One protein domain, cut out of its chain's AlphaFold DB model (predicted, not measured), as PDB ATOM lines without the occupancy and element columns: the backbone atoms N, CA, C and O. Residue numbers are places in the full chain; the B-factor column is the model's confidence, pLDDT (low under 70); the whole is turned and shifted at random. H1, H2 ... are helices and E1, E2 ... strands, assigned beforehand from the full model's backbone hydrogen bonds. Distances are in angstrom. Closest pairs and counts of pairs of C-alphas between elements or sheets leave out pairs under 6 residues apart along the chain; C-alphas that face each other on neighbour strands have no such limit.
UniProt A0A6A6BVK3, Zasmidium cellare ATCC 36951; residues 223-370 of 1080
ATOM      1  N   MET A 223     -17.133  35.333  28.429       84.12
ATOM      2  CA  MET A 223     -18.161  34.308  28.341       84.12
ATOM      3  C   MET A 223     -19.511  34.908  27.967       84.12
ATOM      4  O   MET A 223     -20.055  35.744  28.679       84.12
ATOM      5  N   THR A 224     -20.106  34.400  26.894       88.06
ATOM      6  CA  THR A 224     -21.448  34.803  26.462       88.06
ATOM      7  C   THR A 224     -22.524  33.956  27.141       88.06
ATOM      8  O   THR A 224     -22.412  32.725  27.179       88.06
ATOM      9  N   GLY A 225     -23.564  34.605  27.668       87.25
ATOM     10  CA  GLY A 225     -24.767  33.984  28.225       87.25
ATOM     11  C   GLY A 225     -26.040  34.393  27.478       87.25
ATOM     12  O   GLY A 225     -26.178  35.542  27.055       87.25
ATOM     13  N   ASP A 226     -26.988  33.461  27.358       93.69
ATOM     14  CA  ASP A 226     -28.281  33.632  26.681       93.69
ATOM     15  C   ASP A 226     -29.352  34.143  27.659       93.69
ATOM     16  O   ASP A 226     -30.449  33.588  27.803       93.69
ATOM     17  N   TYR A 227     -29.003  35.210  28.376       94.38
ATOM     18  CA  TYR A 227     -29.870  35.902  29.322       94.38
ATOM     19  C   TYR A 227     -29.719  37.417  29.260       94.38
ATOM     20  O   TYR A 227     -28.701  37.962  28.836       94.38
ATOM     21  N   ASN A 228     -30.764  38.115  29.703       96.25
ATOM     22  CA  ASN A 228     -30.735  39.557  29.895       96.25
ATOM     23  C   ASN A 228     -29.705  39.946  30.974       96.25
ATOM     24  O   ASN A 228     -29.550  39.243  31.972       96.25
ATOM     25  N   TRP A 229     -29.051  41.101  30.817       95.25
ATOM     26  CA  TRP A 229     -28.057  41.607  31.776       95.25
ATOM     27  C   TRP A 229     -28.594  41.740  33.209       95.25
ATOM     28  O   TRP A 229     -27.857  41.502  34.165       95.25
ATOM     29  N   LYS A 230     -29.886  42.063  33.364       95.50
ATOM     30  CA  LYS A 230     -30.545  42.174  34.672       95.50
ATOM     31  C   LYS A 230     -30.625  40.834  35.392       95.50
ATOM     32  O   LYS A 230     -30.463  40.815  36.599       95.50
ATOM     33  N   THR A 231     -30.800  39.726  34.669       93.56
ATOM     34  CA  THR A 231     -30.835  38.377  35.259       93.56
ATOM     35  C   THR A 231     -29.502  38.041  35.926       93.56
ATOM     36  O   THR A 231     -29.480  37.519  37.034       93.56
ATOM     37  N   LEU A 232     -28.389  38.396  35.278       92.38
ATOM     38  CA  LEU A 232     -27.051  38.214  35.838       92.38
ATOM     39  C   LEU A 232     -26.797  39.127  37.040       92.38
ATOM     40  O   LEU A 232     -26.234  38.693  38.040       92.38
ATOM     41  N   ALA A 233     -27.208  40.392  36.939       93.06
ATOM     42  CA  ALA A 233     -27.093  41.333  38.045       93.06
ATOM     43  C   ALA A 233     -27.936  40.894  39.253       93.06
ATOM     44  O   ALA A 233     -27.452  40.977  40.376       93.06
ATOM     45  N   ASP A 234     -29.154  40.395  39.038       92.06
ATOM     46  CA  ASP A 234     -29.990  39.828  40.096       92.06
ATOM     47  C   ASP A 234     -29.282  38.638  40.756       92.06
ATOM     48  O   ASP A 234     -29.094  38.659  41.967       92.06
ATOM     49  N   ASN A 235     -28.793  37.674  39.967       91.38
ATOM     50  CA  ASN A 235     -28.090  36.491  40.479       91.38
ATOM     51  C   ASN A 235     -26.850  36.854  41.314       91.38
ATOM     52  O   ASN A 235     -26.616  36.266  42.358       91.38
ATOM     53  N   TYR A 236     -26.046  37.837  40.891       90.50
ATOM     54  CA  TYR A 236     -24.858  38.245  41.659       90.50
ATOM     55  C   TYR A 236     -25.208  38.938  42.988       90.50
ATOM     56  O   TYR A 236     -24.462  38.850  43.963       90.50
ATOM     57  N   ASN A 237     -26.320  39.677  43.033       93.31
ATOM     58  CA  ASN A 237     -26.612  40.594  44.134       93.31
ATOM     59  C   ASN A 237     -27.232  39.925  45.381       93.31
ATOM     60  O   ASN A 237     -27.567  40.616  46.349       93.31
ATOM     61  N   GLU A 238     -27.385  38.602  45.389       90.50
ATOM     62  CA  GLU A 238     -27.872  37.818  46.526       90.50
ATOM     63  C   GLU A 238     -27.086  36.516  46.708       90.50
ATOM     64  O   GLU A 238     -26.283  36.131  45.866       90.50
ATOM     65  N   CYS A 239     -27.283  35.866  47.854       87.25
ATOM     66  CA  CYS A 239     -26.705  34.549  48.129       87.25
ATOM     67  C   CYS A 239     -27.749  33.582  48.707       87.25
ATOM     68  O   CYS A 239     -27.439  32.647  49.441       87.25
ATOM     69  N   TYR A 240     -29.019  33.828  48.388       87.88
ATOM     70  CA  TYR A 240     -30.131  32.947  48.704       87.88
ATOM     71  C   TYR A 240     -30.055  31.645  47.900       87.88
ATOM     72  O   TYR A 240     -30.338  30.579  48.443       87.88
ATOM     73  N   HIS A 241     -29.609  31.709  46.639       88.44
ATOM     74  CA  HIS A 241     -29.384  30.513  45.819       88.44
ATOM     75  C   HIS A 241     -28.099  29.753  46.191       88.44
ATOM     76  O   HIS A 241     -27.995  28.567  45.878       88.44
ATOM     77  N   CYS A 242     -27.139  30.395  46.872       85.44
ATOM     78  CA  CYS A 242     -25.803  29.845  47.117       85.44
ATOM     79  C   CYS A 242     -25.815  28.491  47.828       85.44
ATOM     80  O   CYS A 242     -25.128  27.576  47.392       85.44
ATOM     81  N   ALA A 243     -26.625  28.330  48.880       82.31
ATOM     82  CA  ALA A 243     -26.696  27.068  49.624       82.31
ATOM     83  C   ALA A 243     -27.162  25.886  48.753       82.31
ATOM     84  O   ALA A 243     -26.819  24.739  49.026       82.31
ATOM     85  N   THR A 244     -27.938  26.167  47.705       82.94
ATOM     86  CA  THR A 244     -28.496  25.157  46.799       82.94
ATOM     87  C   THR A 244     -27.612  24.937  45.574       82.94
ATOM     88  O   THR A 244     -27.441  23.803  45.136       82.94
ATOM     89  N   ALA A 245     -27.089  26.014  44.986       80.25
ATOM     90  CA  ALA A 245     -26.416  25.986  43.690       80.25
ATOM     91  C   ALA A 245     -24.886  25.945  43.783       80.25
ATOM     92  O   ALA A 245     -24.246  25.462  42.851       80.25
ATOM     93  N   HIS A 246     -24.312  26.393  44.906       81.31
ATOM     94  CA  HIS A 246     -22.868  26.522  45.107       81.31
ATOM     95  C   HIS A 246     -22.400  25.714  46.332       81.31
ATOM     96  O   HIS A 246     -22.137  26.300  47.385       81.31
ATOM     97  N   PRO A 247     -22.264  24.373  46.218       73.88
ATOM     98  CA  PRO A 247     -21.904  23.491  47.338       73.88
ATOM     99  C   PRO A 247     -20.623  23.903  48.076       73.88
ATOM    100  O   PRO A 247     -20.521  23.728  49.287       73.88
ATOM    101  N   ASP A 248     -19.679  24.507  47.354       70.81
ATOM    102  CA  ASP A 248     -18.359  24.872  47.871       70.81
ATOM    103  C   ASP A 248     -18.340  26.250  48.559       70.81
ATOM    104  O   ASP A 248     -17.417  26.562  49.312       70.81
ATOM    105  N   VAL A 249     -19.366  27.090  48.360       70.19
ATOM    106  CA  VAL A 249     -19.391  28.459  48.914       70.19
ATOM    107  C   VAL A 249     -19.478  28.452  50.442       70.19
ATOM    108  O   VAL A 249     -18.863  29.302  51.085       70.19
ATOM    109  N   GLY A 250     -20.150  27.463  51.042       65.31
ATOM    110  CA  GLY A 250     -20.230  27.320  52.503       65.31
ATOM    111  C   GLY A 250     -18.887  27.016  53.185       65.31
ATOM    112  O   GLY A 250     -18.746  27.241  54.389       65.31
ATOM    113  N   ALA A 251     -17.883  26.543  52.435       65.06
ATOM    114  CA  ALA A 251     -16.526  26.337  52.943       65.06
ATOM    115  C   ALA A 251     -15.717  27.646  53.015       65.06
ATOM    116  O   ALA A 251     -14.763  27.745  53.786       65.06
ATOM    117  N   VAL A 252     -16.104  28.659  52.230       62.62
ATOM    118  CA  VAL A 252     -15.338  29.901  52.046       62.62
ATOM    119  C   VAL A 252     -16.038  31.112  52.674       62.62
ATOM    120  O   VAL A 252     -15.359  32.042  53.102       62.62
ATOM    121  N   ALA A 253     -17.368  31.091  52.800       67.44
ATOM    122  CA  ALA A 253     -18.167  32.178  53.363       67.44
ATOM    123  C   ALA A 253     -19.212  31.669  54.369       67.44
ATOM    124  O   ALA A 253     -19.894  30.672  54.132       67.44
ATOM    125  N   ASP A 254     -19.389  32.399  55.474       73.25
ATOM    126  CA  ASP A 254     -20.524  32.200  56.377       73.25
ATOM    127  C   ASP A 254     -21.804  32.776  55.746       73.25
ATOM    128  O   ASP A 254     -22.042  33.989  55.757       73.25
ATOM    129  N   LEU A 255     -22.611  31.882  55.168       75.62
ATOM    130  CA  LEU A 255     -23.877  32.215  54.516       75.62
ATOM    131  C   LEU A 255     -24.956  32.688  55.501       75.62
ATOM    132  O   LEU A 255     -25.838  33.446  55.100       75.62
ATOM    133  N   GLU A 256     -24.897  32.283  56.772       74.38
ATOM    134  CA  GLU A 256     -25.872  32.714  57.785       74.38
ATOM    135  C   GLU A 256     -25.635  34.170  58.197       74.38
ATOM    136  O   GLU A 256     -26.578  34.919  58.462       74.38
ATOM    137  N   ALA A 257     -24.369  34.584  58.205       76.69
ATOM    138  CA  ALA A 257     -23.958  35.943  58.523       76.69
ATOM    139  C   ALA A 257     -23.791  36.842  57.281       76.69
ATOM    140  O   ALA A 257     -23.359  37.995  57.410       76.69
ATOM    141  N   TYR A 258     -24.125  36.342  56.087       84.25
ATOM    142  CA  TYR A 258     -24.081  37.113  54.850       84.25
ATOM    143  C   TYR A 258     -25.102  38.254  54.879       84.25
ATOM    144  O   TYR A 258     -26.292  38.060  55.146       84.25
ATOM    145  N   LYS A 259     -24.649  39.465  54.556       87.38
ATOM    146  CA  LYS A 259     -25.527  40.634  54.444       87.38
ATOM    147  C   LYS A 259     -25.153  41.516  53.264       87.38
ATOM    148  O   LYS A 259     -23.997  41.605  52.856       87.38
ATOM    149  N   VAL A 260     -26.164  42.235  52.785       90.75
ATOM    150  CA  VAL A 260     -26.035  43.223  51.715       90.75
ATOM    151  C   VAL A 260     -26.430  44.607  52.228       90.75
ATOM    152  O   VAL A 260     -27.515  44.809  52.796       90.75
ATOM    153  N   GLU A 261     -25.561  45.588  52.006       91.00
ATOM    154  CA  GLU A 261     -25.849  47.004  52.240       91.00
ATOM    155  C   GLU A 261     -25.876  47.749  50.908       91.00
ATOM    156  O   GLU A 261     -25.056  47.517  50.032       91.00
ATOM    157  N   THR A 262     -26.867  48.614  50.714       91.56
ATOM    158  CA  THR A 262     -27.119  49.264  49.424       91.56
ATOM    159  C   THR A 262     -27.011  50.770  49.595       91.56
ATOM    160  O   THR A 262     -27.630  51.341  50.499       91.56
ATOM    161  N   ARG A 263     -26.210  51.429  48.754       86.00
ATOM    162  CA  ARG A 263     -25.948  52.868  48.855       86.00
ATOM    163  C   ARG A 263     -25.603  53.463  47.493       86.00
ATOM    164  O   ARG A 263     -24.539  53.198  46.949       86.00
ATOM    165  N   GLY A 264     -26.458  54.348  46.979       86.88
ATOM    166  CA  GLY A 264     -26.195  55.026  45.704       86.88
ATOM    167  C   GLY A 264     -26.055  54.024  44.556       86.88
ATOM    168  O   GLY A 264     -26.917  53.164  44.392       86.88
ATOM    169  N   GLY A 265     -24.967  54.106  43.788       89.00
ATOM    170  CA  GLY A 265     -24.658  53.140  42.726       89.00
ATOM    171  C   GLY A 265     -23.977  51.860  43.213       89.00
ATOM    172  O   GLY A 265     -23.559  51.059  42.381       89.00
ATOM    173  N   ASN A 266     -23.831  51.672  44.526       92.19
ATOM    174  CA  ASN A 266     -23.064  50.584  45.116       92.19
ATOM    175  C   ASN A 266     -23.949  49.601  45.899       92.19
ATOM    176  O   ASN A 266     -24.829  50.004  46.669       92.19
ATOM    177  N   ILE A 267     -23.673  48.310  45.732       94.38
ATOM    178  CA  ILE A 267     -24.233  47.214  46.522       94.38
ATOM    179  C   ILE A 267     -23.053  46.487  47.176       94.38
ATOM    180  O   ILE A 267     -22.230  45.861  46.512       94.38
ATOM    181  N   GLU A 268     -22.947  46.633  48.492       92.62
ATOM    182  CA  GLU A 268     -21.852  46.135  49.317       92.62
ATOM    183  C   GLU A 268     -22.200  44.760  49.866       92.62
ATOM    184  O   GLU A 268     -23.178  44.600  50.603       92.62
ATOM    185  N   HIS A 269     -21.361  43.782  49.548       90.62
ATOM    186  CA  HIS A 269     -21.483  42.432  50.067       90.62
ATOM    187  C   HIS A 269     -20.574  42.266  51.278       90.62
ATOM    188  O   HIS A 269     -19.400  42.650  51.248       90.62
ATOM    189  N   PHE A 270     -21.126  41.686  52.339       86.25
ATOM    190  CA  PHE A 270     -20.391  41.294  53.531       86.25
ATOM    191  C   PHE A 270     -20.617  39.803  53.750       86.25
ATOM    192  O   PHE A 270     -21.709  39.389  54.138       86.25
ATOM    193  N   ALA A 271     -19.582  39.012  53.498       73.19
ATOM    194  CA  ALA A 271     -19.489  37.641  53.970       73.19
ATOM    195  C   ALA A 271     -18.680  37.670  55.269       73.19
ATOM    196  O   ALA A 271     -17.571  38.209  55.276       73.19
ATOM    197  N   SER A 272     -19.230  37.163  56.374       65.12
ATOM    198  CA  SER A 272     -18.461  37.124  57.621       65.12
ATOM    199  C   SER A 272     -17.325  36.118  57.466       65.12
ATOM    200  O   SER A 272     -17.546  34.965  57.098       65.12
ATOM    201  N   THR A 273     -16.103  36.586  57.691       61.88
ATOM    202  CA  THR A 273     -14.885  35.779  57.648       61.88
ATOM    203  C   THR A 273     -14.713  35.147  59.028       61.88
ATOM    204  O   THR A 273     -14.809  35.841  60.041       61.88
ATOM    205  N   LYS A 274     -14.525  33.825  59.115       66.31
ATOM    206  CA  LYS A 274     -14.255  33.179  60.410       66.31
ATOM    207  C   LYS A 274     -12.922  33.719  60.965       66.31
ATOM    208  O   LYS A 274     -12.027  33.985  60.167       66.31
ATOM    209  N   PRO A 275     -12.730  33.828  62.293       65.88
ATOM    210  CA  PRO A 275     -11.480  34.342  62.874       65.88
ATOM    211  C   PRO A 275     -10.220  33.624  62.360       65.88
ATOM    212  O   PRO A 275      -9.213  34.254  62.069       65.88
ATOM    213  N   GLU A 276     -10.317  32.312  62.143       65.50
ATOM    214  CA  GLU A 276      -9.264  31.471  61.555       65.50
ATOM    215  C   GLU A 276      -8.928  31.848  60.095       65.50
ATOM    216  O   GLU A 276      -7.780  31.771  59.665       65.50
ATOM    217  N   GLN A 277      -9.917  32.312  59.325       62.56
ATOM    218  CA  GLN A 277      -9.732  32.794  57.953       62.56
ATOM    219  C   GLN A 277      -9.149  34.218  57.922       62.56
ATOM    220  O   GLN A 277      -8.392  34.542  57.007       62.56
ATOM    221  N   GLU A 278      -9.460  35.057  58.917       63.81
ATOM    222  CA  GLU A 278      -8.809  36.363  59.094       63.81
ATOM    223  C   GLU A 278      -7.332  36.202  59.496       63.81
ATOM    224  O   GLU A 278      -6.476  36.875  58.920       63.81
ATOM    225  N   GLU A 279      -7.011  35.264  60.398       60.97
ATOM    226  CA  GLU A 279      -5.629  34.915  60.776       60.97
ATOM    227  C   GLU A 279      -4.818  34.331  59.602       60.97
ATOM    228  O   GLU A 279      -3.612  34.560  59.514       60.97
ATOM    229  N   ALA A 280      -5.477  33.649  58.657       62.00
ATOM    230  CA  ALA A 280      -4.872  33.132  57.425       62.00
ATOM    231  C   ALA A 280      -4.755  34.166  56.283       62.00
ATOM    232  O   ALA A 280      -4.303  33.825  55.190       62.00
ATOM    233  N   GLY A 281      -5.165  35.424  56.496       60.81
ATOM    234  CA  GLY A 281      -5.073  36.485  55.487       60.81
ATOM    235  C   GLY A 281      -6.150  36.438  54.392       60.81
ATOM    236  O   GLY A 281      -6.007  37.096  53.364       60.81
ATOM    237  N   ASN A 282      -7.258  35.720  54.589       65.81
ATOM    238  CA  ASN A 282      -8.323  35.553  53.589       65.81
ATOM    239  C   ASN A 282      -9.407  36.642  53.676       65.81
ATOM    240  O   ASN A 282     -10.604  36.354  53.663       65.81
ATOM    241  N   LYS A 283      -9.005  37.916  53.764       76.38
ATOM    242  CA  LYS A 283      -9.957  39.037  53.779       76.38
ATOM    243  C   LYS A 283     -10.537  39.257  52.381       76.38
ATOM    244  O   LYS A 283      -9.809  39.623  51.463       76.38
ATOM    245  N   VAL A 284     -11.849  39.087  52.233       82.06
ATOM    246  CA  VAL A 284     -12.556  39.243  50.951       82.06
ATOM    247  C   VAL A 284     -13.456  40.468  50.989       82.06
ATOM    248  O   VAL A 284     -14.224  40.664  51.930       82.06
ATOM    249  N   VAL A 285     -13.378  41.295  49.951       87.62
ATOM    250  CA  VAL A 285     -14.198  42.499  49.831       87.62
ATOM    251  C   VAL A 285     -14.858  42.556  48.461       87.62
ATOM    252  O   VAL A 285     -14.181  42.742  47.455       87.62
ATOM    253  N   SER A 286     -16.188  42.419  48.436       90.12
ATOM    254  CA  SER A 286     -16.979  42.333  47.202       90.12
ATOM    255  C   SER A 286     -18.014  43.452  47.086       90.12
ATOM    256  O   SER A 286     -18.733  43.754  48.044       90.12
ATOM    257  N   ASN A 287     -18.085  44.082  45.917       92.38
ATOM    258  CA  ASN A 287     -19.015  45.163  45.587       92.38
ATOM    259  C   ASN A 287     -19.617  44.935  44.200       92.38
ATOM    260  O   ASN A 287     -18.903  44.550  43.274       92.38
ATOM    261  N   TYR A 288     -20.891  45.277  44.036       94.94
ATOM    262  CA  TYR A 288     -21.499  45.496  42.730       94.94
ATOM    263  C   TYR A 288     -21.679  46.997  42.478       94.94
ATOM    264  O   TYR A 288     -22.243  47.732  43.291       94.94
ATOM    265  N   TYR A 289     -21.209  47.439  41.318       95.38
ATOM    266  CA  TYR A 289     -21.244  48.802  40.815       95.38
ATOM    267  C   TYR A 289     -22.263  48.904  39.684       95.38
ATOM    268  O   TYR A 289     -22.040  48.465  38.550       95.38
ATOM    269  N   PHE A 290     -23.405  49.506  39.995       95.25
ATOM    270  CA  PHE A 290     -24.470  49.699  39.027       95.25
ATOM    271  C   PHE A 290     -24.015  50.630  37.889       95.25
ATOM    272  O   PHE A 290     -23.505  51.716  38.169       95.25
ATOM    273  N   PRO A 291     -24.268  50.289  36.610       94.94
ATOM    274  CA  PRO A 291     -25.102  49.177  36.139       94.94
ATOM    275  C   PRO A 291     -24.336  47.938  35.653       94.94
ATOM    276  O   PRO A 291     -24.979  46.960  35.283       94.94
ATOM    277  N   ASN A 292     -23.008  47.980  35.543       94.94
ATOM    278  CA  ASN A 292     -22.308  47.086  34.617       94.94
ATOM    279  C   ASN A 292     -21.175  46.261  35.226       94.94
ATOM    280  O   ASN A 292     -20.579  45.496  34.476       94.94
ATOM    281  N   ALA A 293     -20.831  46.392  36.507       94.50
ATOM    282  CA  ALA A 293     -19.671  45.676  37.028       94.50
ATOM    283  C   ALA A 293     -19.850  45.181  38.455       94.50
ATOM    284  O   ALA A 293     -20.522  45.807  39.263       94.50
ATOM    285  N   CYS A 294     -19.158  44.105  38.795       92.62
ATOM    286  CA  CYS A 294     -18.847  43.766  40.170       92.62
ATOM    287  C   CYS A 294     -17.369  43.443  40.322       92.62
ATOM    288  O   CYS A 294     -16.661  43.165  39.353       92.62
ATOM    289  N   MET A 295     -16.893  43.535  41.552       90.94
ATOM    290  CA  MET A 295     -15.496  43.347  41.879       90.94
ATOM    291  C   MET A 295     -15.368  42.656  43.217       90.94
ATOM    292  O   MET A 295     -16.063  43.018  44.165       90.94
ATOM    293  N   THR A 296     -14.416  41.739  43.294       88.88
ATOM    294  CA  THR A 296     -13.982  41.122  44.539       88.88
ATOM    295  C   THR A 296     -12.480  41.319  44.687       88.88
ATOM    296  O   THR A 296     -11.717  41.082  43.751       88.88
ATOM    297  N   VAL A 297     -12.060  41.761  45.867       88.31
ATOM    298  CA  VAL A 297     -10.666  42.046  46.216       88.31
ATOM    299  C   VAL A 297     -10.246  41.129  47.360       88.31
ATOM    300  O   VAL A 297     -10.972  40.991  48.345       88.31
ATOM    301  N   THR A 298      -9.074  40.518  47.222       85.50
ATOM    302  CA  THR A 298      -8.372  39.741  48.256       85.50
ATOM    303  C   THR A 298      -6.914  40.205  48.317       85.50
ATOM    304  O   THR A 298      -6.459  40.831  47.358       85.50
ATOM    305  N   PRO A 299      -6.126  39.889  49.362       82.44
ATOM    306  CA  PRO A 299      -4.721  40.307  49.409       82.44
ATOM    307  C   PRO A 299      -3.862  39.724  48.280       82.44
ATOM    308  O   PRO A 299      -2.866  40.328  47.906       82.44
ATOM    309  N   ASN A 300      -4.261  38.580  47.715       83.88
ATOM    310  CA  ASN A 300      -3.476  37.862  46.709       83.88
ATOM    311  C   ASN A 300      -3.861  38.241  45.274       83.88
ATOM    312  O   ASN A 300      -3.014  38.290  44.390       83.88
ATOM    313  N   PHE A 301      -5.146  38.505  45.036       86.50
ATOM    314  CA  PHE A 301      -5.665  38.907  43.731       86.50
ATOM    315  C   PHE A 301      -6.938  39.737  43.889       86.50
ATOM    316  O   PHE A 301      -7.683  39.597  44.863       86.50
ATOM    317  N   PHE A 302      -7.225  40.572  42.900       88.94
ATOM    318  CA  PHE A 302      -8.549  41.147  42.729       88.94
ATOM    319  C   PHE A 302      -9.044  40.868  41.328       88.94
ATOM    320  O   PHE A 302      -8.280  40.586  40.407       88.94
ATOM    321  N   TYR A 303     -10.351  40.964  41.187       89.00
ATOM    322  CA  TYR A 303     -11.018  40.432  40.032       89.00
ATOM    323  C   TYR A 303     -12.265  41.261  39.767       89.00
ATOM    324  O   TYR A 303     -12.961  41.658  40.701       89.00
ATOM    325  N   MET A 304     -12.541  41.553  38.498       90.38
ATOM    326  CA  MET A 304     -13.672  42.378  38.080       90.38
ATOM    327  C   MET A 304     -14.467  41.653  37.005       90.38
ATOM    328  O   MET A 304     -13.898  41.287  35.981       90.38
ATOM    329  N   MET A 305     -15.772  41.509  37.218       91.06
ATOM    330  CA  MET A 305     -16.701  41.019  36.210       91.06
ATOM    331  C   MET A 305     -17.519  42.170  35.648       91.06
ATOM    332  O   MET A 305     -18.142  42.913  36.403       91.06
ATOM    333  N   ARG A 306     -17.548  42.293  34.319       92.62
ATOM    334  CA  ARG A 306     -18.432  43.230  33.618       92.62
ATOM    335  C   ARG A 306     -19.621  42.518  32.991       92.62
ATOM    336  O   ARG A 306     -19.432  41.524  32.303       92.62
ATOM    337  N   CYS A 307     -20.816  43.063  33.186       92.38
ATOM    338  CA  CYS A 307     -22.048  42.676  32.510       92.38
ATOM    339  C   CYS A 307     -22.216  43.540  31.256       92.38
ATOM    340  O   CYS A 307     -22.651  44.681  31.371       92.38
ATOM    341  N   VAL A 308     -21.889  42.998  30.082       94.31
ATOM    342  CA  VAL A 308     -21.934  43.700  28.793       94.31
ATOM    343  C   VAL A 308     -23.143  43.216  27.985       94.31
ATOM    344  O   VAL A 308     -23.066  42.173  27.327       94.31
ATOM    345  N   PRO A 309     -24.289  43.920  27.996       94.50
ATOM    346  CA  PRO A 309     -25.437  43.512  27.203       94.50
ATOM    347  C   PRO A 309     -25.137  43.671  25.710       94.50
ATOM    348  O   PRO A 309     -24.794  44.760  25.244       94.50
ATOM    349  N   THR A 310     -25.314  42.590  24.953       91.06
ATOM    350  CA  THR A 310     -25.202  42.589  23.485       91.06
ATOM    351  C   THR A 310     -26.578  42.640  22.827       91.06
ATOM    352  O   THR A 310     -26.738  43.191  21.739       91.06
ATOM    353  N   SER A 311     -27.606  42.121  23.505       91.88
ATOM    354  CA  SER A 311     -29.002  42.212  23.083       91.88
ATOM    355  C   SER A 311     -29.957  42.126  24.278       91.88
ATOM    356  O   SER A 311     -29.552  42.065  25.438       91.88
ATOM    357  N   THR A 312     -31.258  42.065  24.001       89.88
ATOM    358  CA  THR A 312     -32.304  41.921  25.024       89.88
ATOM    359  C   THR A 312     -32.255  40.609  25.776       89.88
ATOM    360  O   THR A 312     -32.771  40.527  26.889       89.88
ATOM    361  N   LYS A 313     -31.652  39.583  25.180       88.75
ATOM    362  CA  LYS A 313     -31.610  38.218  25.711       88.75
ATOM    363  C   LYS A 313     -30.196  37.653  25.731       88.75
ATOM    364  O   LYS A 313     -30.050  36.448  25.868       88.75
ATOM    365  N   GLN A 314     -29.185  38.497  25.555       90.75
ATOM    366  CA  GLN A 314     -27.801  38.061  25.530       90.75
ATOM    367  C   GLN A 314     -26.915  39.088  26.229       90.75
ATOM    368  O   GLN A 314     -27.035  40.297  26.009       90.75
ATOM    369  N   CYS A 315     -26.026  38.583  27.073       91.25
ATOM    370  CA  CYS A 315     -25.077  39.360  27.849       91.25
ATOM    371  C   CYS A 315     -23.719  38.656  27.794       91.25
ATOM    372  O   CYS A 315     -23.640  37.441  27.983       91.25
ATOM    373  N   SER A 316     -22.658  39.407  27.522       87.94
ATOM    374  CA  SER A 316     -21.282  38.943  27.665       87.94
ATOM    375  C   SER A 316     -20.772  39.278  29.065       87.94
ATOM    376  O   SER A 316     -21.043  40.355  29.594       87.94
ATOM    377  N   MET A 317     -20.043  38.345  29.666       82.81
ATOM    378  CA  MET A 317     -19.339  38.513  30.929       82.81
ATOM    379  C   MET A 317     -17.847  38.553  30.661       82.81
ATOM    380  O   MET A 317     -17.310  37.610  30.085       82.81
ATOM    381  N   GLU A 318     -17.171  39.606  31.101       76.94
ATOM    382  CA  GLU A 318     -15.712  39.708  30.994       76.94
ATOM    383  C   GLU A 318     -15.105  39.462  32.379       76.94
ATOM    384  O   GLU A 318     -15.201  40.351  33.227       76.94
ATOM    385  N   TYR A 319     -14.573  38.258  32.644       68.12
ATOM    386  CA  TYR A 319     -13.956  37.887  33.927       68.12
ATOM    387  C   TYR A 319     -13.185  36.546  33.913       68.12
ATOM    388  O   TYR A 319     -13.513  35.680  33.123       68.12
ATOM    389  N   GLU A 320     -12.231  36.344  34.835       40.12
ATOM    390  CA  GLU A 320     -11.369  35.160  35.018       40.12
ATOM    391  C   GLU A 320     -11.995  33.933  35.696       40.12
ATOM    392  O   GLU A 320     -11.557  32.813  35.441       40.12
ATOM    393  N   ARG A 321     -13.044  34.079  36.511       50.09
ATOM    394  CA  ARG A 321     -13.596  32.944  37.268       50.09
ATOM    395  C   ARG A 321     -15.107  33.034  37.444       50.09
ATOM    396  O   ARG A 321     -15.599  33.425  38.498       50.09
ATOM    397  N   VAL A 322     -15.858  32.676  36.408       51.28
ATOM    398  CA  VAL A 322     -17.317  32.535  36.513       51.28
ATOM    399  C   VAL A 322     -17.674  31.069  36.740       51.28
ATOM    400  O   VAL A 322     -17.222  30.190  36.009       51.28
ATOM    401  N   LEU A 323     -18.503  30.826  37.755       62.59
ATOM    402  CA  LEU A 323     -19.096  29.532  38.068       62.59
ATOM    403  C   LEU A 323     -20.083  29.163  36.950       62.59
ATOM    404  O   LEU A 323     -21.044  29.891  36.686       62.59
ATOM    405  N   ASN A 324     -19.839  28.050  36.248       73.69
ATOM    406  CA  ASN A 324     -20.747  27.552  35.203       73.69
ATOM    407  C   ASN A 324     -22.177  27.357  35.741       73.69
ATOM    408  O   ASN A 324     -23.141  27.444  34.975       73.69
ATOM    409  N   GLU A 325     -22.309  27.149  37.054       79.88
ATOM    410  CA  GLU A 325     -23.568  27.096  37.789       79.88
ATOM    411  C   GLU A 325     -24.410  28.374  37.614       79.88
ATOM    412  O   GLU A 325     -25.577  28.283  37.228       79.88
ATOM    413  N   ASP A 326     -23.829  29.567  37.789       81.81
ATOM    414  CA  ASP A 326     -24.552  30.847  37.681       81.81
ATOM    415  C   ASP A 326     -25.037  31.113  36.255       81.81
ATOM    416  O   ASP A 326     -26.178  31.529  36.022       81.81
ATOM    417  N   LYS A 327     -24.188  30.807  35.265       83.88
ATOM    418  CA  LYS A 327     -24.566  30.894  33.849       83.88
ATOM    419  C   LYS A 327     -25.744  29.975  33.554       83.88
ATOM    420  O   LYS A 327     -26.680  30.365  32.851       83.88
ATOM    421  N   TRP A 328     -25.689  28.745  34.060       86.81
ATOM    422  CA  TRP A 328     -26.755  27.774  33.883       86.81
ATOM    423  C   TRP A 328     -28.063  28.263  34.517       86.81
ATOM    424  O   TRP A 328     -29.102  28.206  33.851       86.81
ATOM    425  N   LEU A 329     -28.023  28.812  35.735       87.00
ATOM    426  CA  LEU A 329     -29.194  29.394  36.399       87.00
ATOM    427  C   LEU A 329     -29.803  30.519  35.558       87.00
ATOM    428  O   LEU A 329     -30.971  30.438  35.168       87.00
ATOM    429  N   CYS A 330     -28.998  31.514  35.185       90.12
ATOM    430  CA  CYS A 330     -29.461  32.668  34.421       90.12
ATOM    431  C   CYS A 330     -30.051  32.264  33.056       90.12
ATOM    432  O   CYS A 330     -31.122  32.748  32.673       90.12
ATOM    433  N   ASN A 331     -29.411  31.327  32.342       90.00
ATOM    434  CA  ASN A 331     -29.893  30.814  31.054       90.00
ATOM    435  C   ASN A 331     -31.273  30.155  31.194       90.00
ATOM    436  O   ASN A 331     -32.173  30.388  30.384       90.00
ATOM    437  N   ASN A 332     -31.460  29.317  32.214       90.44
ATOM    438  CA  ASN A 332     -32.725  28.611  32.410       90.44
ATOM    439  C   ASN A 332     -33.833  29.537  32.931       90.44
ATOM    440  O   ASN A 332     -34.980  29.412  32.492       90.44
ATOM    441  N   VAL A 333     -33.499  30.522  33.772       90.62
ATOM    442  CA  VAL A 333     -34.432  31.593  34.153       90.62
ATOM    443  C   VAL A 333     -34.900  32.338  32.904       90.62
ATOM    444  O   VAL A 333     -36.105  32.437  32.669       90.62
ATOM    445  N   GLN A 334     -33.981  32.775  32.036       92.12
ATOM    446  CA  GLN A 334     -34.350  33.491  30.814       92.12
ATOM    447  C   GLN A 334     -35.223  32.645  29.876       92.12
ATOM    448  O   GLN A 334     -36.198  33.162  29.324       92.12
ATOM    449  N   LYS A 335     -34.926  31.350  29.704       89.00
ATOM    450  CA  LYS A 335     -35.762  30.434  28.904       89.00
ATOM    451  C   LYS A 335     -37.211  30.424  29.402       89.00
ATOM    452  O   LYS A 335     -38.136  30.554  28.598       89.00
ATOM    453  N   THR A 336     -37.409  30.364  30.716       88.69
ATOM    454  CA  THR A 336     -38.743  30.389  31.333       88.69
ATOM    455  C   THR A 336     -39.427  31.752  31.190       88.69
ATOM    456  O   THR A 336     -40.608  31.810  30.839       88.69
ATOM    457  N   LEU A 337     -38.700  32.862  31.378       86.44
ATOM    458  CA  LEU A 337     -39.227  34.216  31.137       86.44
ATOM    459  C   LEU A 337     -39.681  34.390  29.677       86.44
ATOM    460  O   LEU A 337     -40.723  34.990  29.401       86.44
ATOM    461  N   ASN A 338     -38.942  33.804  28.734       85.44
ATOM    462  CA  ASN A 338     -39.257  33.848  27.308       85.44
ATOM    463  C   ASN A 338     -40.522  33.058  26.940       85.44
ATOM    464  O   ASN A 338     -41.210  33.454  25.996       85.44
ATOM    465  N   ALA A 339     -40.874  32.008  27.692       85.81
ATOM    466  CA  ALA A 339     -42.085  31.216  27.461       85.81
ATOM    467  C   ALA A 339     -43.385  32.029  27.643       85.81
ATOM    468  O   ALA A 339     -44.446  31.626  27.169       85.81
ATOM    469  N   GLY A 340     -43.320  33.187  28.315       76.62
ATOM    470  CA  GLY A 340     -44.449  34.111  28.456       76.62
ATOM    471  C   GLY A 340     -45.551  33.642  29.414       76.62
ATOM    472  O   GLY A 340     -46.628  34.237  29.434       76.62
ATOM    473  N   VAL A 341     -45.292  32.586  30.196       85.62
ATOM    474  CA  VAL A 341     -46.198  32.071  31.238       85.62
ATOM    475  C   VAL A 341     -45.968  32.794  32.568       85.62
ATOM    476  O   VAL A 341     -46.925  33.173  33.243       85.62
ATOM    477  N   PHE A 342     -44.702  33.015  32.931       77.38
ATOM    478  CA  PHE A 342     -44.321  33.717  34.153       77.38
ATOM    479  C   PHE A 342     -44.558  35.229  34.020       77.38
ATOM    480  O   PHE A 342     -44.230  35.824  32.995       77.38
ATOM    481  N   VAL A 343     -45.131  35.851  35.058       82.12
ATOM    482  CA  VAL A 343     -45.416  37.298  35.087       82.12
ATOM    483  C   VAL A 343     -44.437  38.011  36.011       82.12
ATOM    484  O   VAL A 343     -43.637  38.797  35.529       82.12
ATOM    485  N   ASN A 344     -44.491  37.742  37.313       85.38
ATOM    486  CA  ASN A 344     -43.500  38.144  38.309       85.38
ATOM    487  C   ASN A 344     -43.646  37.274  39.563       85.38
ATOM    488  O   ASN A 344     -44.725  36.741  39.832       85.38
ATOM    489  N   GLY A 345     -42.553  37.134  40.308       83.75
ATOM    490  CA  GLY A 345     -42.484  36.379  41.558       83.75
ATOM    491  C   GLY A 345     -42.375  37.293  42.772       83.75
ATOM    492  O   GLY A 345     -42.151  38.496  42.640       83.75
ATOM    493  N   GLU A 346     -42.553  36.714  43.950       87.81
ATOM    494  CA  GLU A 346     -42.313  37.363  45.238       87.81
ATOM    495  C   GLU A 346     -40.844  37.195  45.627       87.81
ATOM    496  O   GLU A 346     -40.317  36.096  45.489       87.81
ATOM    497  N   MET A 347     -40.193  38.274  46.078       83.38
ATOM    498  CA  MET A 347     -38.783  38.251  46.487       83.38
ATOM    499  C   MET A 347     -38.652  38.408  48.002       83.38
ATOM    500  O   MET A 347     -39.373  39.183  48.646       83.38
ATOM    501  N   HIS A 348     -37.718  37.664  48.574       85.38
ATOM    502  CA  HIS A 348     -37.446  37.605  49.990       85.38
ATOM    503  C   HIS A 348     -36.794  38.914  50.477       85.38
ATOM    504  O   HIS A 348     -35.699  39.280  50.049       85.38
ATOM    505  N   PRO A 349     -37.398  39.622  51.447       81.25
ATOM    506  CA  PRO A 349     -37.036  41.006  51.779       81.25
ATOM    507  C   PRO A 349     -35.668  41.184  52.457       81.25
ATOM    508  O   PRO A 349     -35.256  42.313  52.706       81.25
ATOM    509  N   THR A 350     -34.979  40.094  52.813       82.00
ATOM    510  CA  THR A 350     -33.669  40.149  53.493       82.00
ATOM    511  C   THR A 350     -32.580  39.465  52.678       82.00
ATOM    512  O   THR A 350     -31.603  40.120  52.333       82.00
ATOM    513  N   MET A 351     -32.786  38.201  52.306       83.69
ATOM    514  CA  MET A 351     -31.845  37.447  51.461       83.69
ATOM    515  C   MET A 351     -31.709  38.016  50.038       83.69
ATOM    516  O   MET A 351     -30.620  37.973  49.484       83.69
ATOM    517  N   GLU A 352     -32.766  38.620  49.481       87.62
ATOM    518  CA  GLU A 352     -32.771  39.188  48.121       87.62
ATOM    519  C   GLU A 352     -32.834  40.730  48.146       87.62
ATOM    520  O   GLU A 352     -33.395  41.381  47.260       87.62
ATOM    521  N   LYS A 353     -32.244  41.357  49.176       90.88
ATOM    522  CA  LYS A 353     -32.207  42.823  49.321       90.88
ATOM    523  C   LYS A 353     -31.443  43.517  48.183       90.88
ATOM    524  O   LYS A 353     -31.863  44.589  47.747       90.88
ATOM    525  N   GLY A 354     -30.345  42.923  47.711       90.94
ATOM    526  CA  GLY A 354     -29.570  43.432  46.576       90.94
ATOM    527  C   GLY A 354     -30.387  43.478  45.276       90.94
ATOM    528  O   GLY A 354     -30.561  44.576  44.740       90.94
ATOM    529  N   PRO A 355     -30.984  42.357  44.817       93.69
ATOM    530  CA  PRO A 355     -31.871  42.328  43.653       93.69
ATOM    531  C   PRO A 355     -33.041  43.301  43.770       93.69
ATOM    532  O   PRO A 355     -33.345  44.025  42.828       93.69
ATOM    533  N   LEU A 356     -33.673  43.394  44.948       91.19
ATOM    534  CA  LEU A 356     -34.746  44.364  45.189       91.19
ATOM    535  C   LEU A 356     -34.291  45.806  44.929       91.19
ATOM    536  O   LEU A 356     -34.993  46.566  44.259       91.19
ATOM    537  N   TYR A 357     -33.127  46.189  45.453       92.94
ATOM    538  CA  TYR A 357     -32.564  47.522  45.256       92.94
ATOM    539  C   TYR A 357     -32.175  47.773  43.793       92.94
ATOM    540  O   TYR A 357     -32.519  48.816  43.233       92.94
ATOM    541  N   PHE A 358     -31.525  46.797  43.158       94.38
ATOM    542  CA  PHE A 358     -31.142  46.843  41.750       94.38
ATOM    543  C   PHE A 358     -32.366  47.023  40.836       94.38
ATOM    544  O   PHE A 358     -32.444  47.986  40.072       94.38
ATOM    545  N   GLN A 359     -33.372  46.157  40.971       93.75
ATOM    546  CA  GLN A 359     -34.593  46.190  40.166       93.75
ATOM    547  C   GLN A 359     -35.396  47.482  40.358       93.75
ATOM    548  O   GLN A 359     -35.943  48.018  39.391       93.75
ATOM    549  N   ASN A 360     -35.460  48.010  41.586       92.75
ATOM    550  CA  ASN A 360     -36.102  49.299  41.847       92.75
ATOM    551  C   ASN A 360     -35.324  50.456  41.206       92.75
ATOM    552  O   ASN A 360     -35.942  51.313  40.579       92.75
ATOM    553  N   THR A 361     -33.990  50.439  41.270       92.56
ATOM    554  CA  THR A 361     -33.139  51.446  40.616       92.56
ATOM    555  C   THR A 361     -33.363  51.456  39.104       92.56
ATOM    556  O   THR A 361     -33.587  52.515  38.517       92.56
ATOM    557  N   VAL A 362     -33.384  50.277  38.467       94.00
ATOM    558  CA  VAL A 362     -33.714  50.147  37.038       94.00
ATOM    559  C   VAL A 362     -35.099  50.737  36.759       94.00
ATOM    560  O   VAL A 362     -35.239  51.565  35.858       94.00
ATOM    561  N   ARG A 363     -36.114  50.365  37.549       93.75
ATOM    562  CA  ARG A 363     -37.491  50.845  37.378       93.75
ATOM    563  C   ARG A 363     -37.585  52.368  37.438       93.75
ATOM    564  O   ARG A 363     -38.082  52.975  36.494       93.75
ATOM    565  N   GLU A 364     -37.068  52.975  38.501       93.56
ATOM    566  CA  GLU A 364     -37.103  54.426  38.710       93.56
ATOM    567  C   GLU A 364     -36.378  55.179  37.589       93.56
ATOM    568  O   GLU A 364     -36.855  56.211  37.106       93.56
ATOM    569  N   MET A 365     -35.245  54.649  37.123       92.31
ATOM    570  CA  MET A 365     -34.491  55.240  36.025       92.31
ATOM    571  C   MET A 365     -35.246  55.194  34.696       92.31
ATOM    572  O   MET A 365     -35.279  56.211  33.990       92.31
ATOM    573  N   LEU A 366     -35.858  54.053  34.357       93.19
ATOM    574  CA  LEU A 366     -36.645  53.929  33.131       93.19
ATOM    575  C   LEU A 366     -37.896  54.805  33.195       93.19
ATOM    576  O   LEU A 366     -38.156  55.544  32.250       93.19
ATOM    577  N   GLU A 367     -38.632  54.790  34.308       92.75
ATOM    578  CA  GLU A 367     -39.838  55.604  34.490       92.75
ATOM    579  C   GLU A 367     -39.532  57.106  34.422       92.75
ATOM    580  O   GLU A 367     -40.240  57.857  33.743       92.75
ATOM    581  N   SER A 368     -38.446  57.549  35.064       92.69
ATOM    582  CA  SER A 368     -37.994  58.944  35.032       92.69
ATOM    583  C   SER A 368     -37.577  59.375  33.626       92.69
ATOM    584  O   SER A 368     -38.008  60.425  33.138       92.69
ATOM    585  N   HIS A 369     -36.772  58.565  32.930       91.88
ATOM    586  CA  HIS A 369     -36.318  58.880  31.572       91.88
ATOM    587  C   HIS A 369     -37.470  58.853  30.567       91.88
ATOM    588  O   HIS A 369     -37.636  59.803  29.806       91.88
ATOM    589  N   TRP A 370     -38.317  57.826  30.619       90.69
ATOM    590  CA  TRP A 370     -39.504  57.712  29.776       90.69
ATOM    591  C   TRP A 370     -40.474  58.876  29.987       90.69
ATOM    592  O   TRP A 370     -41.001  59.422  29.019       90.69
TER     593      TRP A 370
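Overview. This is residues 223 to 370 of the 1080 residues of a protein of Zasmidium cellare ATCC 36951 (UniProt A0A6A6BVK3). A twisted and curled sheet of seven strands makes a curved wall, and the short helix H1 sits in its hollow, near the middle of the domain. H5 packs on the E1 end of this wall and H6 on the E2 end, both touching H1; residues 363 to 370 of H6 stick out at one end of the longest axis, while the small helix H4, between E3 and E4, lies at the other. The printed part has 148 residues, with six named helices and seven named strands in the order E1 H1 H2 H3 E2 E3 H4 E4 E5 E6 E7 H5 H6. The sheet runs E1 E7 E6 E5 E4 E3 E2, all antiparallel, in a domain of mixed class, helices and strands. The whole is compact, with a radius of gyration of the C-alphas of 15.7 A, yet elongated, spanning 49 by 30 by 26 A.

Arrangement. Strands E4, residues 285 to 289, E5, residues 293 to 297, E6, residues 302 to 311, and E7, residues 314 to 318, form a meander, each strand the antiparallel neighbour of the one before. Their hairpins are E4 and E5, with N 295 and O 287 at 2.8 A, E5 and E6, with N 305 and O 294 at 2.8 A, and E6 and E7, with N 308 and O 316 at 2.8 A, each pair within hydrogen-bond range. The pairing of E6 is staggered: residues 302 to 306 pair with E5 and 306 to 311 with E7. Edge strand E1, residues 223 to 225, is the antiparallel neighbour of E7, with N 223 and O 317 at 2.8 A. On the other side of E4 is E3, residues 266 to 272, with N 267 and O 288 at 2.9 A. E3 forms a hairpin with edge strand E2, residues 254 to 263, where N 268 and O 261 are 2.8 A apart; E2 bends by 72 degrees at residue 257. H1, residues 229 to 236, H5, residues 324 to 338, and H6, residues 353 to 370, are on one face of the sheet, giving two layers, helices and sheet. The closest C-alphas of H1 and E6 are those of Trp 229 and Pro 309, 5.6 A apart. H1 touches H5 at a steep tilt of 47 degrees, opposite ways, closest at the C-alphas of Thr 231 and Cys 330, 5.9 A. H6 touches H1 with residues 354 to 359 alone, at a shallow tilt of 22 degrees, opposite ways; the C-alphas of Asp 234 and Pro 355 come closest, 4.7 A. H6 lies over E3 and E2 at a height over the sheet of 11.9 A and runs along the strands, at 12 degrees to E2 on the local plane. H2, residues 242 to 245, and H3, residues 249 to 252, are not on the sheet, H3 only just, with 4 pairs of C-alphas within 10 A; they only just touch, only at the corner, with 3 pairs within 8 A, the closest C-alphas being Cys 242 and Val 249, 6.8 A. H4, residues 275 to 279, is not on the sheet and touches no helix. In H1, H4, H5 and H6 every O i to N i+4 pair is within hydrogen-bond range; H2 and H3 are too short for such a pair.

Along the chain. E1 begins at C-alpha 223, (-18.161, 34.308, 28.341). From first to last C-alpha, E6 is 28.4 A long, H6 25.6 A, E2 22.7 A, H5 21.1 A and E3 18.9 A. E6 begins at C-alpha 302, (-8.549, 41.147, 42.729), and H6 ends at C-alpha 370, (-39.504, 57.712, 29.776).

Size, cuts and confidence. The C-alphas of Glu 279 and Trp 370 are the two farthest apart, 51.3 A. The printed part has no cut. The link from H5 to H6, residues 339 to 352, is long, and its residues 339 to 346 stand free; the other links are tight. The mean pLDDT of the printed part is 84.4; residues 250 to 253, 272 to 282 and 319 to 323 are under 70.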